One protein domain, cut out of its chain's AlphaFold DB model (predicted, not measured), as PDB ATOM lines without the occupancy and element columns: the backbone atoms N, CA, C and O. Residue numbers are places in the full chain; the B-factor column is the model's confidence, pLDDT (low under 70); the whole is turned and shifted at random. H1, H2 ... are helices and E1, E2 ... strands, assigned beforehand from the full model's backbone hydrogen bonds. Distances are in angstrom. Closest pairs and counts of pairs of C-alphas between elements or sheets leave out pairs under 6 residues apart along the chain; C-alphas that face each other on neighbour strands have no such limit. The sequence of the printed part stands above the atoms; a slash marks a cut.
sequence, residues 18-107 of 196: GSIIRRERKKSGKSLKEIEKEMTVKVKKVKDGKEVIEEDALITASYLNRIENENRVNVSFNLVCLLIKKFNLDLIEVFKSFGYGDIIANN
ATOM      1  N   GLY A  18     162.049 149.552 149.148       92.06
ATOM      2  CA  GLY A  18     162.142 149.512 147.692       92.06
ATOM      3  C   GLY A  18     161.822 148.149 147.081       92.06
ATOM      4  O   GLY A  18     161.091 148.088 146.089       92.06
ATOM      5  N   SER A  19     162.310 147.052 147.674       91.62
ATOM      6  CA  SER A  19     162.045 145.702 147.157       91.62
ATOM      7  C   SER A  19     160.566 145.324 147.278       91.62
ATOM      8  O   SER A  19     160.021 144.713 146.357       91.62
ATOM      9  N   ILE A  20     159.902 145.749 148.361       92.75
ATOM     10  CA  ILE A  20     158.460 145.549 148.577       92.75
ATOM     11  C   ILE A  20     157.660 146.242 147.467       92.75
ATOM     12  O   ILE A  20     156.859 145.606 146.779       92.75
ATOM     13  N   ILE A  21     157.923 147.533 147.236       93.56
ATOM     14  CA  ILE A  21     157.231 148.320 146.204       93.56
ATOM     15  C   ILE A  21     157.443 147.713 144.818       93.56
ATOM     16  O   ILE A  21     156.483 147.520 144.070       93.56
ATOM     17  N   ARG A  22     158.690 147.366 144.481       93.38
ATOM     18  CA  ARG A  22     159.030 146.773 143.183       93.38
ATOM     19  C   ARG A  22     158.256 145.480 142.936       93.38
ATOM     20  O   ARG A  22     157.794 145.252 141.816       93.38
ATOM     21  N   ARG A  23     158.122 144.635 143.964       93.81
ATOM     22  CA  ARG A  23     157.373 143.376 143.891       93.81
ATOM     23  C   ARG A  23     155.890 143.629 143.629       93.81
ATOM     24  O   ARG A  23     155.354 143.070 142.675       93.81
ATOM     25  N   GLU A  24     155.245 144.487 144.417       93.62
ATOM     26  CA  GLU A  24     153.806 144.751 144.274       93.62
ATOM     27  C   GLU A  24     153.472 145.504 142.978       93.62
ATOM     28  O   GLU A  24     152.504 145.167 142.292       93.62
ATOM     29  N   ARG A  25     154.328 146.434 142.537       94.50
ATOM     30  CA  ARG A  25     154.170 147.070 141.223       94.50
ATOM     31  C   ARG A  25     154.241 146.046 140.092       94.50
ATOM     32  O   ARG A  25     153.368 146.048 139.225       94.50
ATOM     33  N   LYS A  26     155.246 145.161 140.093       94.00
ATOM     34  CA  LYS A  26     155.375 144.107 139.070       94.00
ATOM     35  C   LYS A  26     154.174 143.159 139.069       94.00
ATOM     36  O   LYS A  26     153.689 142.842 137.989       94.00
ATOM     37  N   LYS A  27     153.657 142.770 140.242       92.94
ATOM     38  CA  LYS A  27     152.419 141.975 140.359       92.94
ATOM     39  C   LYS A  27     151.213 142.680 139.738       92.94
ATOM     40  O   LYS A  27     150.397 142.030 139.100       92.94
ATOM     41  N   SER A  28     151.123 144.004 139.879       90.06
ATOM     42  CA  SER A  28     150.057 144.797 139.253       90.06
ATOM     43  C   SER A  28     150.213 144.988 137.735       90.06
ATOM     44  O   SER A  28     149.325 145.557 137.109       90.06
ATOM     45  N   GLY A  29     151.332 144.556 137.135       92.31
ATOM     46  CA  GLY A  29     151.601 144.685 135.698       92.31
ATOM     47  C   GLY A  29     151.910 146.108 135.219       92.31
ATOM     48  O   GLY A  29     152.033 146.324 134.018       92.31
ATOM     49  N   LYS A  30     152.051 147.080 136.129       93.12
ATOM     50  CA  LYS A  30     152.179 148.506 135.786       93.12
ATOM     51  C   LYS A  30     153.628 148.970 135.669       93.12
ATOM     52  O   LYS A  30     154.499 148.644 136.484       93.12
ATOM     53  N   SER A  31     153.890 149.810 134.678       94.38
ATOM     54  CA  SER A  31     155.131 150.568 134.546       94.38
ATOM     55  C   SER A  31     155.198 151.717 135.559       94.38
ATOM     56  O   SER A  31     154.190 152.182 136.087       94.38
ATOM     57  N   LEU A  32     156.407 152.223 135.820       94.31
ATOM     58  CA  LEU A  32     156.609 153.375 136.708       94.31
ATOM     59  C   LEU A  32     155.864 154.628 136.217       94.31
ATOM     60  O   LEU A  32     155.332 155.377 137.030       94.31
ATOM     61  N   LYS A  33     155.789 154.830 134.892       94.81
ATOM     62  CA  LYS A  33     155.061 155.952 134.279       94.81
ATOM     63  C   LYS A  33     153.550 155.843 134.475       94.81
ATOM     64  O   LYS A  33     152.886 156.855 134.661       94.81
ATOM     65  N   GLU A  34     153.006 154.629 134.440       93.88
ATOM     66  CA  GLU A  34     151.586 154.408 134.724       93.88
ATOM     67  C   GLU A  34     151.267 154.690 136.191       93.88
ATOM     68  O   GLU A  34     150.269 155.344 136.475       93.88
ATOM     69  N   ILE A  35     152.143 154.289 137.121       94.25
ATOM     70  CA  ILE A  35     151.981 154.635 138.540       94.25
ATOM     71  C   ILE A  35     152.039 156.149 138.755       94.25
ATOM     72  O   ILE A  35     151.173 156.677 139.445       94.25
ATOM     73  N   GLU A  36     153.011 156.840 138.155       94.31
ATOM     74  CA  GLU A  36     153.106 158.306 138.214       94.31
ATOM     75  C   GLU A  36     151.802 158.957 137.747       94.31
ATOM     76  O   GLU A  36     151.219 159.745 138.483       94.31
ATOM     77  N   LYS A  37     151.288 158.544 136.581       93.12
ATOM     78  CA  LYS A  37     150.028 159.056 136.030       93.12
ATOM     79  C   LYS A  37     148.836 158.815 136.960       93.12
ATOM     80  O   LYS A  37     147.989 159.689 137.114       93.12
ATOM     81  N   GLU A  38     148.751 157.644 137.585       92.25
ATOM     82  CA  GLU A  38     147.684 157.320 138.542       92.25
ATOM     83  C   GLU A  38     147.815 158.057 139.880       92.25
ATOM     84  O   GLU A  38     146.879 158.055 140.679       92.25
ATOM     85  N   MET A  39     148.984 158.630 140.154       91.00
ATOM     86  CA  MET A  39     149.277 159.402 141.358       91.00
ATOM     87  C   MET A  39     149.374 160.903 141.067       91.00
ATOM     88  O   MET A  39     149.831 161.664 141.920       91.00
ATOM     89  N   THR A  40     148.916 161.332 139.893       92.06
ATOM     90  CA  THR A  40     148.750 162.737 139.537       92.06
ATOM     91  C   THR A  40     147.435 163.266 140.086       92.06
ATOM     92  O   THR A  40     146.369 162.690 139.868       92.06
ATOM     93  N   VAL A  41     147.508 164.386 140.800       88.69
ATOM     94  CA  VAL A  41     146.345 165.062 141.379       88.69
ATOM     95  C   VAL A  41     146.302 166.516 140.934       88.69
ATOM     96  O   VAL A  41     147.320 167.118 140.602       88.69
ATOM     97  N   LYS A  42     145.105 167.100 140.943       88.81
ATOM     98  CA  LYS A  42     144.921 168.525 140.665       88.81
ATOM     99  C   LYS A  42     145.278 169.334 141.906       88.81
ATOM    100  O   LYS A  42     144.619 169.216 142.936       88.81
ATOM    101  N   VAL A  43     146.307 170.162 141.796       83.62
ATOM    102  CA  VAL A  43     146.810 171.030 142.859       83.62
ATOM    103  C   VAL A  43     146.543 172.478 142.473       83.62
ATOM    104  O   VAL A  43     146.846 172.910 141.362       83.62
ATOM    105  N   LYS A  44     145.978 173.251 143.404       83.69
ATOM    106  CA  LYS A  44     145.890 174.705 143.262       83.69
ATOM    107  C   LYS A  44     147.259 175.314 143.546       83.69
ATOM    108  O   LYS A  44     147.775 175.169 144.652       83.69
ATOM    109  N   LYS A  45     147.834 175.999 142.565       81.62
ATOM    110  CA  LYS A  45     149.077 176.762 142.708       81.62
ATOM    111  C   LYS A  45     148.810 178.222 142.373       81.62
ATOM    112  O   LYS A  45     147.979 178.525 141.523       81.62
ATOM    113  N   VAL A  46     149.512 179.130 143.040       81.44
ATOM    114  CA  VAL A  46     149.471 180.552 142.694       81.44
ATOM    115  C   VAL A  46     150.613 180.827 141.724       81.44
ATOM    116  O   VAL A  46     151.778 180.702 142.097       81.44
ATOM    117  N   LYS A  47     150.281 181.181 140.483       79.25
ATOM    118  CA  LYS A  47     151.237 181.685 139.487       79.25
ATOM    119  C   LYS A  47     150.846 183.111 139.131       79.25
ATOM    120  O   LYS A  47     149.676 183.378 138.871       79.25
ATOM    121  N   ASP A  48     151.811 184.024 139.195       79.81
ATOM    122  CA  ASP A  48     151.626 185.448 138.879       79.81
ATOM    123  C   ASP A  48     150.431 186.095 139.610       79.81
ATOM    124  O   ASP A  48     149.657 186.867 139.043       79.81
ATOM    125  N   GLY A  49     150.241 185.736 140.887       80.31
ATOM    126  CA  GLY A  49     149.160 186.259 141.732       80.31
ATOM    127  C   GLY A  49     147.762 185.701 141.437       80.31
ATOM    128  O   GLY A  49     146.796 186.169 142.035       80.31
ATOM    129  N   LYS A  50     147.625 184.704 140.550       77.94
ATOM    130  CA  LYS A  50     146.349 184.045 140.227       77.94
ATOM    131  C   LYS A  50     146.362 182.572 140.628       77.94
ATOM    132  O   LYS A  50     147.360 181.879 140.438       77.94
ATOM    133  N   GLU A  51     145.241 182.087 141.165       81.19
ATOM    134  CA  GLU A  51     145.032 180.654 141.403       81.19
ATOM    135  C   GLU A  51     144.892 179.917 140.066       81.19
ATOM    136  O   GLU A  51     143.975 180.182 139.288       81.19
ATOM    137  N   VAL A  52     145.788 178.966 139.817       84.06
ATOM    138  CA  VAL A  52     145.768 178.067 138.662       84.06
ATOM    139  C   VAL A  52     145.690 176.632 139.176       84.06
ATOM    140  O   VAL A  52     146.354 176.268 140.147       84.06
ATOM    141  N   ILE A  53     144.852 175.809 138.547       83.75
ATOM    142  CA  ILE A  53     144.768 174.377 138.843       83.75
ATOM    143  C   ILE A  53     145.724 173.657 137.895       83.75
ATOM    144  O   ILE A  53     145.515 173.675 136.684       83.75
ATOM    145  N   GLU A  54     146.751 173.021 138.447       86.31
ATOM    146  CA  GLU A  54     147.723 172.231 137.689       86.31
ATOM    147  C   GLU A  54     147.659 170.767 138.107       86.31
ATOM    148  O   GLU A  54     147.340 170.441 139.248       86.31
ATOM    149  N   GLU A  55     147.957 169.873 137.174       87.06
ATOM    150  CA  GLU A  55     148.140 168.460 137.473       87.06
ATOM    151  C   GLU A  55     149.579 168.238 137.932       87.06
ATOM    152  O   GLU A  55     150.520 168.531 137.197       87.06
ATOM    153  N   ASP A  56     149.744 167.755 139.161       87.12
ATOM    154  CA  ASP A  56     151.053 167.480 139.743       87.12
ATOM    155  C   ASP A  56     151.117 166.044 140.258       87.12
ATOM    156  O   ASP A  56     150.183 165.545 140.898       87.12
ATOM    157  N   ALA A  57     152.220 165.366 139.955       88.19
ATOM    158  CA  ALA A  57     152.442 164.000 140.392       88.19
ATOM    159  C   ALA A  57     152.857 163.997 141.865       88.19
ATOM    160  O   ALA A  57     153.874 164.582 142.236       88.19
ATOM    161  N   LEU A  58     152.117 163.273 142.710       89.31
ATOM    162  CA  LEU A  58     152.501 163.082 144.115       89.31
ATOM    163  C   LEU A  58     153.845 162.345 144.249       89.31
ATOM    164  O   LEU A  58     154.539 162.481 145.256       89.31
ATOM    165  N   ILE A  59     154.205 161.555 143.234       90.19
ATOM    166  CA  ILE A  59     155.509 160.917 143.079       90.19
ATOM    167  C   ILE A  59     155.811 160.722 141.590       90.19
ATOM    168  O   ILE A  59     154.983 160.205 140.844       90.19
ATOM    169  N   THR A  60     157.013 161.101 141.158       92.19
ATOM    170  CA  THR A  60     157.450 160.900 139.768       92.19
ATOM    171  C   THR A  60     157.996 159.488 139.550       92.19
ATOM    172  O   THR A  60     158.552 158.878 140.469       92.19
ATOM    173  N   ALA A  61     157.927 158.972 138.320       92.31
ATOM    174  CA  ALA A  61     158.474 157.666 137.949       92.31
ATOM    175  C   ALA A  61     159.978 157.579 138.232       92.31
ATOM    176  O   ALA A  61     160.467 156.536 138.660       92.31
ATOM    177  N   SER A  62     160.702 158.686 138.038       91.44
ATOM    178  CA  SER A  62     162.122 158.787 138.387       91.44
ATOM    179  C   SER A  62     162.328 158.615 139.890       91.44
ATOM    180  O   SER A  62     163.115 157.773 140.310       91.44
ATOM    181  N   TYR A  63     161.573 159.336 140.724       90.69
ATOM    182  CA  TYR A  63     161.692 159.214 142.177       90.69
ATOM    183  C   TYR A  63     161.335 157.803 142.662       90.69
ATOM    184  O   TYR A  63     162.059 157.238 143.481       90.69
ATOM    185  N   LEU A  64     160.271 157.207 142.117       92.44
ATOM    186  CA  LEU A  64     159.869 155.833 142.415       92.44
ATOM    187  C   LEU A  64     160.946 154.818 141.997       92.44
ATOM    188  O   LEU A  64     161.262 153.918 142.771       92.44
ATOM    189  N   ASN A  65     161.589 155.007 140.838       91.62
ATOM    190  CA  ASN A  65     162.715 154.175 140.399       91.62
ATOM    191  C   ASN A  65     163.878 154.194 141.400       91.62
ATOM    192  O   ASN A  65     164.502 153.161 141.648       91.62
ATOM    193  N   ARG A  66     164.155 155.365 141.986       90.44
ATOM    194  CA  ARG A  66     165.194 155.527 143.011       90.44
ATOM    195  C   ARG A  66     164.826 154.812 144.307       90.44
ATOM    196  O   ARG A  66     165.695 154.209 144.926       90.44
ATOM    197  N   ILE A  67     163.552 154.841 144.708       91.00
ATOM    198  CA  ILE A  67     163.078 154.050 145.855       91.00
ATOM    199  C   ILE A  67     163.290 152.555 145.584       91.00
ATOM    200  O   ILE A  67     163.840 151.865 146.435       91.00
ATOM    201  N   GLU A  68     162.899 152.061 144.403       91.19
ATOM    202  CA  GLU A  68     162.969 150.631 144.066       91.19
ATOM    203  C   GLU A  68     164.396 150.077 143.946       91.19
ATOM    204  O   GLU A  68     164.596 148.896 144.231       91.19
ATOM    205  N   ASN A  69     165.370 150.879 143.494       85.56
ATOM    206  CA  ASN A  69     166.679 150.359 143.066       85.56
ATOM    207  C   ASN A  69     167.903 151.004 143.740       85.56
ATOM    208  O   ASN A  69     168.969 150.398 143.713       85.56
ATOM    209  N   GLU A  70     167.803 152.197 144.336       75.44
ATOM    210  CA  GLU A  70     168.973 152.923 144.880       75.44
ATOM    211  C   GLU A  70     169.123 152.794 146.407       75.44
ATOM    212  O   GLU A  70     169.831 153.590 147.018       75.44
ATOM    213  N   ASN A  71     168.444 151.825 147.043       65.50
ATOM    214  CA  ASN A  71     168.450 151.625 148.504       65.50
ATOM    215  C   ASN A  71     168.243 152.931 149.287       65.50
ATOM    216  O   ASN A  71     168.914 153.215 150.279       65.50
ATOM    217  N   ARG A  72     167.315 153.771 148.822       65.88
ATOM    218  CA  ARG A  72     167.078 155.075 149.432       65.88
ATOM    219  C   ARG A  72     166.401 154.894 150.795       65.88
ATOM    220  O   ARG A  72     165.201 154.660 150.863       65.88
ATOM    221  N   VAL A  73     167.180 155.023 151.868       60.06
ATOM    222  CA  VAL A  73     166.731 154.768 153.253       60.06
ATOM    223  C   VAL A  73     165.810 155.879 153.787       60.06
ATOM    224  O   VAL A  73     164.948 155.628 154.621       60.06
ATOM    225  N   ASN A  74     165.915 157.099 153.248       70.56
ATOM    226  CA  ASN A  74     165.240 158.287 153.787       70.56
ATOM    227  C   ASN A  74     164.006 158.695 152.968       70.56
ATOM    228  O   ASN A  74     163.939 159.796 152.417       70.56
ATOM    229  N   VAL A  75     163.029 157.797 152.849       84.62
ATOM    230  CA  VAL A  75     161.706 158.142 152.306       84.62
ATOM    231  C   VAL A  75     160.893 158.821 153.408       84.62
ATOM    232  O   VAL A  75     160.832 158.323 154.528       84.62
ATOM    233  N   SER A  76     160.265 159.965 153.118       88.12
ATOM    234  CA  SER A  76     159.441 160.649 154.119       88.12
ATOM    235  C   SER A  76     158.246 159.784 154.525       88.12
ATOM    236  O   SER A  76     157.650 159.099 153.693       88.12
ATOM    237  N   PHE A  77     157.850 159.851 155.797       87.06
ATOM    238  CA  PHE A  77     156.734 159.057 156.320       87.06
ATOM    239  C   PHE A  77     155.426 159.273 155.541       87.06
ATOM    240  O   PHE A  77     154.711 158.318 155.241       87.06
ATOM    241  N   ASN A  78     155.144 160.514 155.129       89.19
ATOM    242  CA  ASN A  78     153.979 160.828 154.296       89.19
ATOM    243  C   ASN A  78     153.998 160.059 152.969       89.19
ATOM    244  O   ASN A  78     152.968 159.540 152.538       89.19
ATOM    245  N   LEU A  79     155.169 159.952 152.340       90.25
ATOM    246  CA  LEU A  79     155.320 159.221 151.089       90.25
ATOM    247  C   LEU A  79     155.241 157.703 151.306       90.25
ATOM    248  O   LEU A  79     154.638 157.009 150.492       90.25
ATOM    249  N   VAL A  80     155.760 157.193 152.428       91.00
ATOM    250  CA  VAL A  80     155.579 155.789 152.835       91.00
ATOM    251  C   VAL A  80     154.089 155.459 152.973       91.00
ATOM    252  O   VAL A  80     153.612 154.526 152.331       91.00
ATOM    253  N   CYS A  81     153.328 156.264 153.722       88.75
ATOM    254  CA  CYS A  81     151.879 156.101 153.886       88.75
ATOM    255  C   CYS A  81     151.121 156.129 152.553       88.75
ATOM    256  O   CYS A  81     150.194 155.346 152.339       88.75
ATOM    257  N   LEU A  82     151.513 157.030 151.648       91.38
ATOM    258  CA  LEU A  82     150.912 157.133 150.323       91.38
ATOM    259  C   LEU A  82     151.139 155.855 149.502       91.38
ATOM    260  O   LEU A  82     150.206 155.338 148.889       91.38
ATOM    261  N   LEU A  83     152.363 155.324 149.519       92.62
ATOM    262  CA  LEU A  83     152.738 154.124 148.769       92.62
ATOM    263  C   LEU A  83     152.134 152.849 149.372       92.62
ATOM    264  O   LEU A  83     151.697 151.986 148.614       92.62
ATOM    265  N   ILE A  84     152.011 152.768 150.704       90.88
ATOM    266  CA  ILE A  84     151.259 151.701 151.388       90.88
ATOM    267  C   ILE A  84     149.842 151.626 150.833       90.88
ATOM    268  O   ILE A  84     149.409 150.563 150.398       90.88
ATOM    269  N   LYS A  85     149.133 152.759 150.799       89.56
ATOM    270  CA  LYS A  85     147.762 152.814 150.280       89.56
ATOM    271  C   LYS A  85     147.708 152.481 148.793       89.56
ATOM    272  O   LYS A  85     146.824 151.747 148.368       89.56
ATOM    273  N   LYS A  86     148.650 153.007 148.002       91.44
ATOM    274  CA  LYS A  86     148.665 152.819 146.547       91.44
ATOM    275  C   LYS A  86     148.816 151.355 146.142       91.44
ATOM    276  O   LYS A  86     148.139 150.909 145.220       91.44
ATOM    277  N   PHE A  87     149.731 150.648 146.795       90.62
ATOM    278  CA  PHE A  87     150.087 149.273 146.454       90.62
ATOM    279  C   PHE A  87     149.462 148.239 147.394       90.62
ATOM    280  O   PHE A  87     149.747 147.056 147.250       90.62
ATOM    281  N   ASN A  88     148.618 148.679 148.334       86.69
ATOM    282  CA  ASN A  88     148.037 147.848 149.388       86.69
ATOM    283  C   ASN A  88     149.107 147.005 150.110       86.69
ATOM    284  O   ASN A  88     149.004 145.783 150.199       86.69
ATOM    285  N   LEU A  89     150.184 147.670 150.541       88.25
ATOM    286  CA  LEU A  89     151.354 146.998 151.108       88.25
ATOM    287  C   LEU A  89     151.046 146.387 152.478       88.25
ATOM    288  O   LEU A  89     150.348 146.993 153.292       88.25
ATOM    289  N   ASP A  90     151.656 145.236 152.757       82.56
ATOM    290  CA  ASP A  90     151.660 144.643 154.092       82.56
ATOM    291  C   ASP A  90     152.449 145.543 155.056       82.56
ATOM    292  O   ASP A  90     153.664 145.725 154.928       82.56
ATOM    293  N   LEU A  91     151.743 146.100 156.042       82.38
ATOM    294  CA  LEU A  91     152.328 146.962 157.063       82.38
ATOM    295  C   LEU A  91     153.461 146.263 157.816       82.38
ATOM    296  O   LEU A  91     154.494 146.883 158.058       82.38
ATOM    297  N   ILE A  92     153.312 144.976 158.142       81.19
ATOM    298  CA  ILE A  92     154.318 144.205 158.880       81.19
ATOM    299  C   ILE A  92     155.625 144.162 158.090       81.19
ATOM    300  O   ILE A  92     156.712 144.325 158.650       81.19
ATOM    301  N   GLU A  93     155.529 143.945 156.784       84.88
ATOM    302  CA  GLU A  93     156.685 143.907 155.898       84.88
ATOM    303  C   GLU A  93     157.338 145.285 155.759       84.88
ATOM    304  O   GLU A  93     158.565 145.401 155.836       84.88
ATOM    305  N   VAL A  94     156.527 146.340 155.648       87.50
ATOM    306  CA  VAL A  94     157.020 147.720 155.591       87.50
ATOM    307  C   VAL A  94     157.785 148.077 156.864       87.50
ATOM    308  O   VAL A  94     158.918 148.541 156.779       87.50
ATOM    309  N   PHE A  95     157.242 147.800 158.045       84.69
ATOM    310  CA  PHE A  95     157.928 148.069 159.311       84.69
ATOM    311  C   PHE A  95     159.211 147.249 159.480       84.69
ATOM    312  O   PHE A  95     160.229 147.798 159.907       84.69
ATOM    313  N   LYS A  96     159.210 145.967 159.082       83.94
ATOM    314  CA  LYS A  96     160.437 145.152 159.031       83.94
ATOM    315  C   LYS A  96     161.505 145.799 158.156       83.94
ATOM    316  O   LYS A  96     162.668 145.807 158.545       83.94
ATOM    317  N   SER A  97     161.110 146.384 157.025       87.31
ATOM    318  CA  SER A  97     162.045 147.029 156.097       87.31
ATOM    319  C   SER A  97     162.723 148.292 156.635       87.31
ATOM    320  O   SER A  97     163.750 148.708 156.103       87.31
ATOM    321  N   PHE A  98     162.183 148.871 157.710       86.50
ATOM    322  CA  PHE A  98     162.770 149.999 158.438       86.50
ATOM    323  C   PHE A  98     163.446 149.579 159.756       86.50
ATOM    324  O   PHE A  98     163.815 150.435 160.552       86.50
ATOM    325  N   GLY A  99     163.611 148.276 160.007       81.00
ATOM    326  CA  GLY A  99     164.246 147.769 161.227       81.00
ATOM    327  C   GLY A  99     163.322 147.689 162.448       81.00
ATOM    328  O   GLY A  99     163.779 147.344 163.529       81.00
ATOM    329  N   TYR A 100     162.016 147.928 162.291       79.00
ATOM    330  CA  TYR A 100     161.019 147.777 163.365       79.00
ATOM    331  C   TYR A 100     160.415 146.366 163.426       79.00
ATOM    332  O   TYR A 100     159.339 146.157 163.987       79.00
ATOM    333  N   GLY A 101     161.090 145.385 162.821       65.81
ATOM    334  CA  GLY A 101     160.604 144.012 162.723       65.81
ATOM    335  C   GLY A 101     160.350 143.359 164.078       65.81
ATOM    336  O   GLY A 101     159.364 142.637 164.212       65.81
ATOM    337  N   ASP A 102     161.177 143.661 165.078       63.16
ATOM    338  CA  ASP A 102     161.096 143.061 166.414       63.16
ATOM    339  C   ASP A 102     159.918 143.610 167.232       63.16
ATOM    340  O   ASP A 102     159.269 142.868 167.967       63.16
ATOM    341  N   ILE A 103     159.552 144.880 167.013       60.84
ATOM    342  CA  ILE A 103     158.398 145.528 167.662       60.84
ATOM    343  C   ILE A 103     157.083 144.850 167.239       60.84
ATOM    344  O   ILE A 103     156.148 144.731 168.031       60.84
ATOM    345  N   ILE A 104     157.023 144.364 165.994       56.06
ATOM    346  CA  ILE A 104     155.845 143.688 165.431       56.06
ATOM    347  C   ILE A 104     155.914 142.174 165.606       56.06
ATOM    348  O   ILE A 104     154.881 141.537 165.808       56.06
ATOM    349  N   ALA A 105     157.104 141.574 165.546       53.25
ATOM    350  CA  ALA A 105     157.279 140.141 165.758       53.25
ATOM    351  C   ALA A 105     156.830 139.703 167.158       53.25
ATOM    352  O   ALA A 105     156.322 138.592 167.282       53.25
ATOM    353  N   ASN A 106     156.933 140.586 168.154       50.84
ATOM    354  CA  ASN A 106     156.434 140.331 169.504       50.84
ATOM    355  C   ASN A 106     154.928 140.611 169.672       50.84
ATOM    356  O   ASN A 106     154.348 140.139 170.636       50.84
ATOM    357  N   ASN A 107     154.279 141.328 168.743       49.34
ATOM    358  CA  ASN A 107     152.882 141.769 168.902       49.34
ATOM    359  C   ASN A 107     151.883 141.217 167.864       49.34
ATOM    360  O   ASN A 107     150.682 141.281 168.097       49.34
TER     361      ASN A 107
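Overview. This is residues 18 to 107 of the 196 residues of the protein "HTH cro/C1-type domain-containing protein" of Clostridium ljungdahlii (UniProt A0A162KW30). Look for an elongated model in which a loose group of short helices, H1 to H4, has a long two-stranded hairpin, E1 and E2, reaching away as an arm at one end, while the small helices H5 and H6 lie toward the other end. H1 packs on both H3 and H4, and H2 packs on H3 near the base of the hairpin. The printed part has 90 residues, with six named helices and two named strands in the order H1, H2, E1, E2, H3, H4, H5, H6; the antiparallel sheet has the order E1 - E2, and the class is mixed, helices and strands. The whole is loose, with a radius of gyration of the C-alphas of 15.6 A, and spans 54 by 27 by 22 A.

Arrangement. Begin at H1, residues 18 to 27, which touches H3, residues 61 to 69, at a steep tilt of 67 degrees, opposite ways; their closest C-alphas, Gly 18 and Glu 68, are 3.9 A apart. H1 also touches H4, residues 77 to 87, at a shallow tilt of 21 degrees, the same way, with the closest C-alphas, Glu 24 and Phe 87, 6.2 A apart. Next comes H2, residues 32 to 38, which touches H3 at a steep tilt of 52 degrees, opposite ways; the closest C-alphas, Leu 32 and Ala 61, are 4.8 A apart. Go on to the hairpin of E1, residues 40 to 47, and E2, residues 50 to 57, antiparallel at 150 degrees; N 43 and O 54 are within hydrogen-bond range at 2.8 A, and N 50 and O 47 at 3.0 A. E1 bends by 57 degrees at residue 44. Farther along, H5, residues 91 to 97, touches H6, residues 101 to 105, and the closest C-alphas, Phe 95 and Gly 101, are 5.9 A apart. H5 is close to H1 but not clearly touching it, with the C-alphas of Ile 20 and Val 94 the closest at 7.5 A. H2 and H4 are apart. In all six helices each O i to N i+4 pair is within hydrogen-bond range.

Along the chain. Find C-alpha 18 at (162.142, 149.512, 147.692); from there H1 runs 14.3 A to C-alpha 27. H2 has 7 residues. E1 runs 19.1 A to C-alpha 47 at (151.237, 181.685, 139.487), and E2 runs 21.0 A. H3 is 12.1 A long and H4 15.4 A. H5 has 7 residues, and H6, with 5, ends at C-alpha 105 at (157.279, 140.141, 165.758).

Size, cuts and confidence. The two C-alphas farthest apart, those of Asp 48 and Asn 106, are 54.7 A apart. The printed part has no cut and no long link; the link from H3 to H4 is short, with 7 residues. The mean pLDDT of the printed part is 85.0, and residues 71 to 73 and 101 to 107 are under 70.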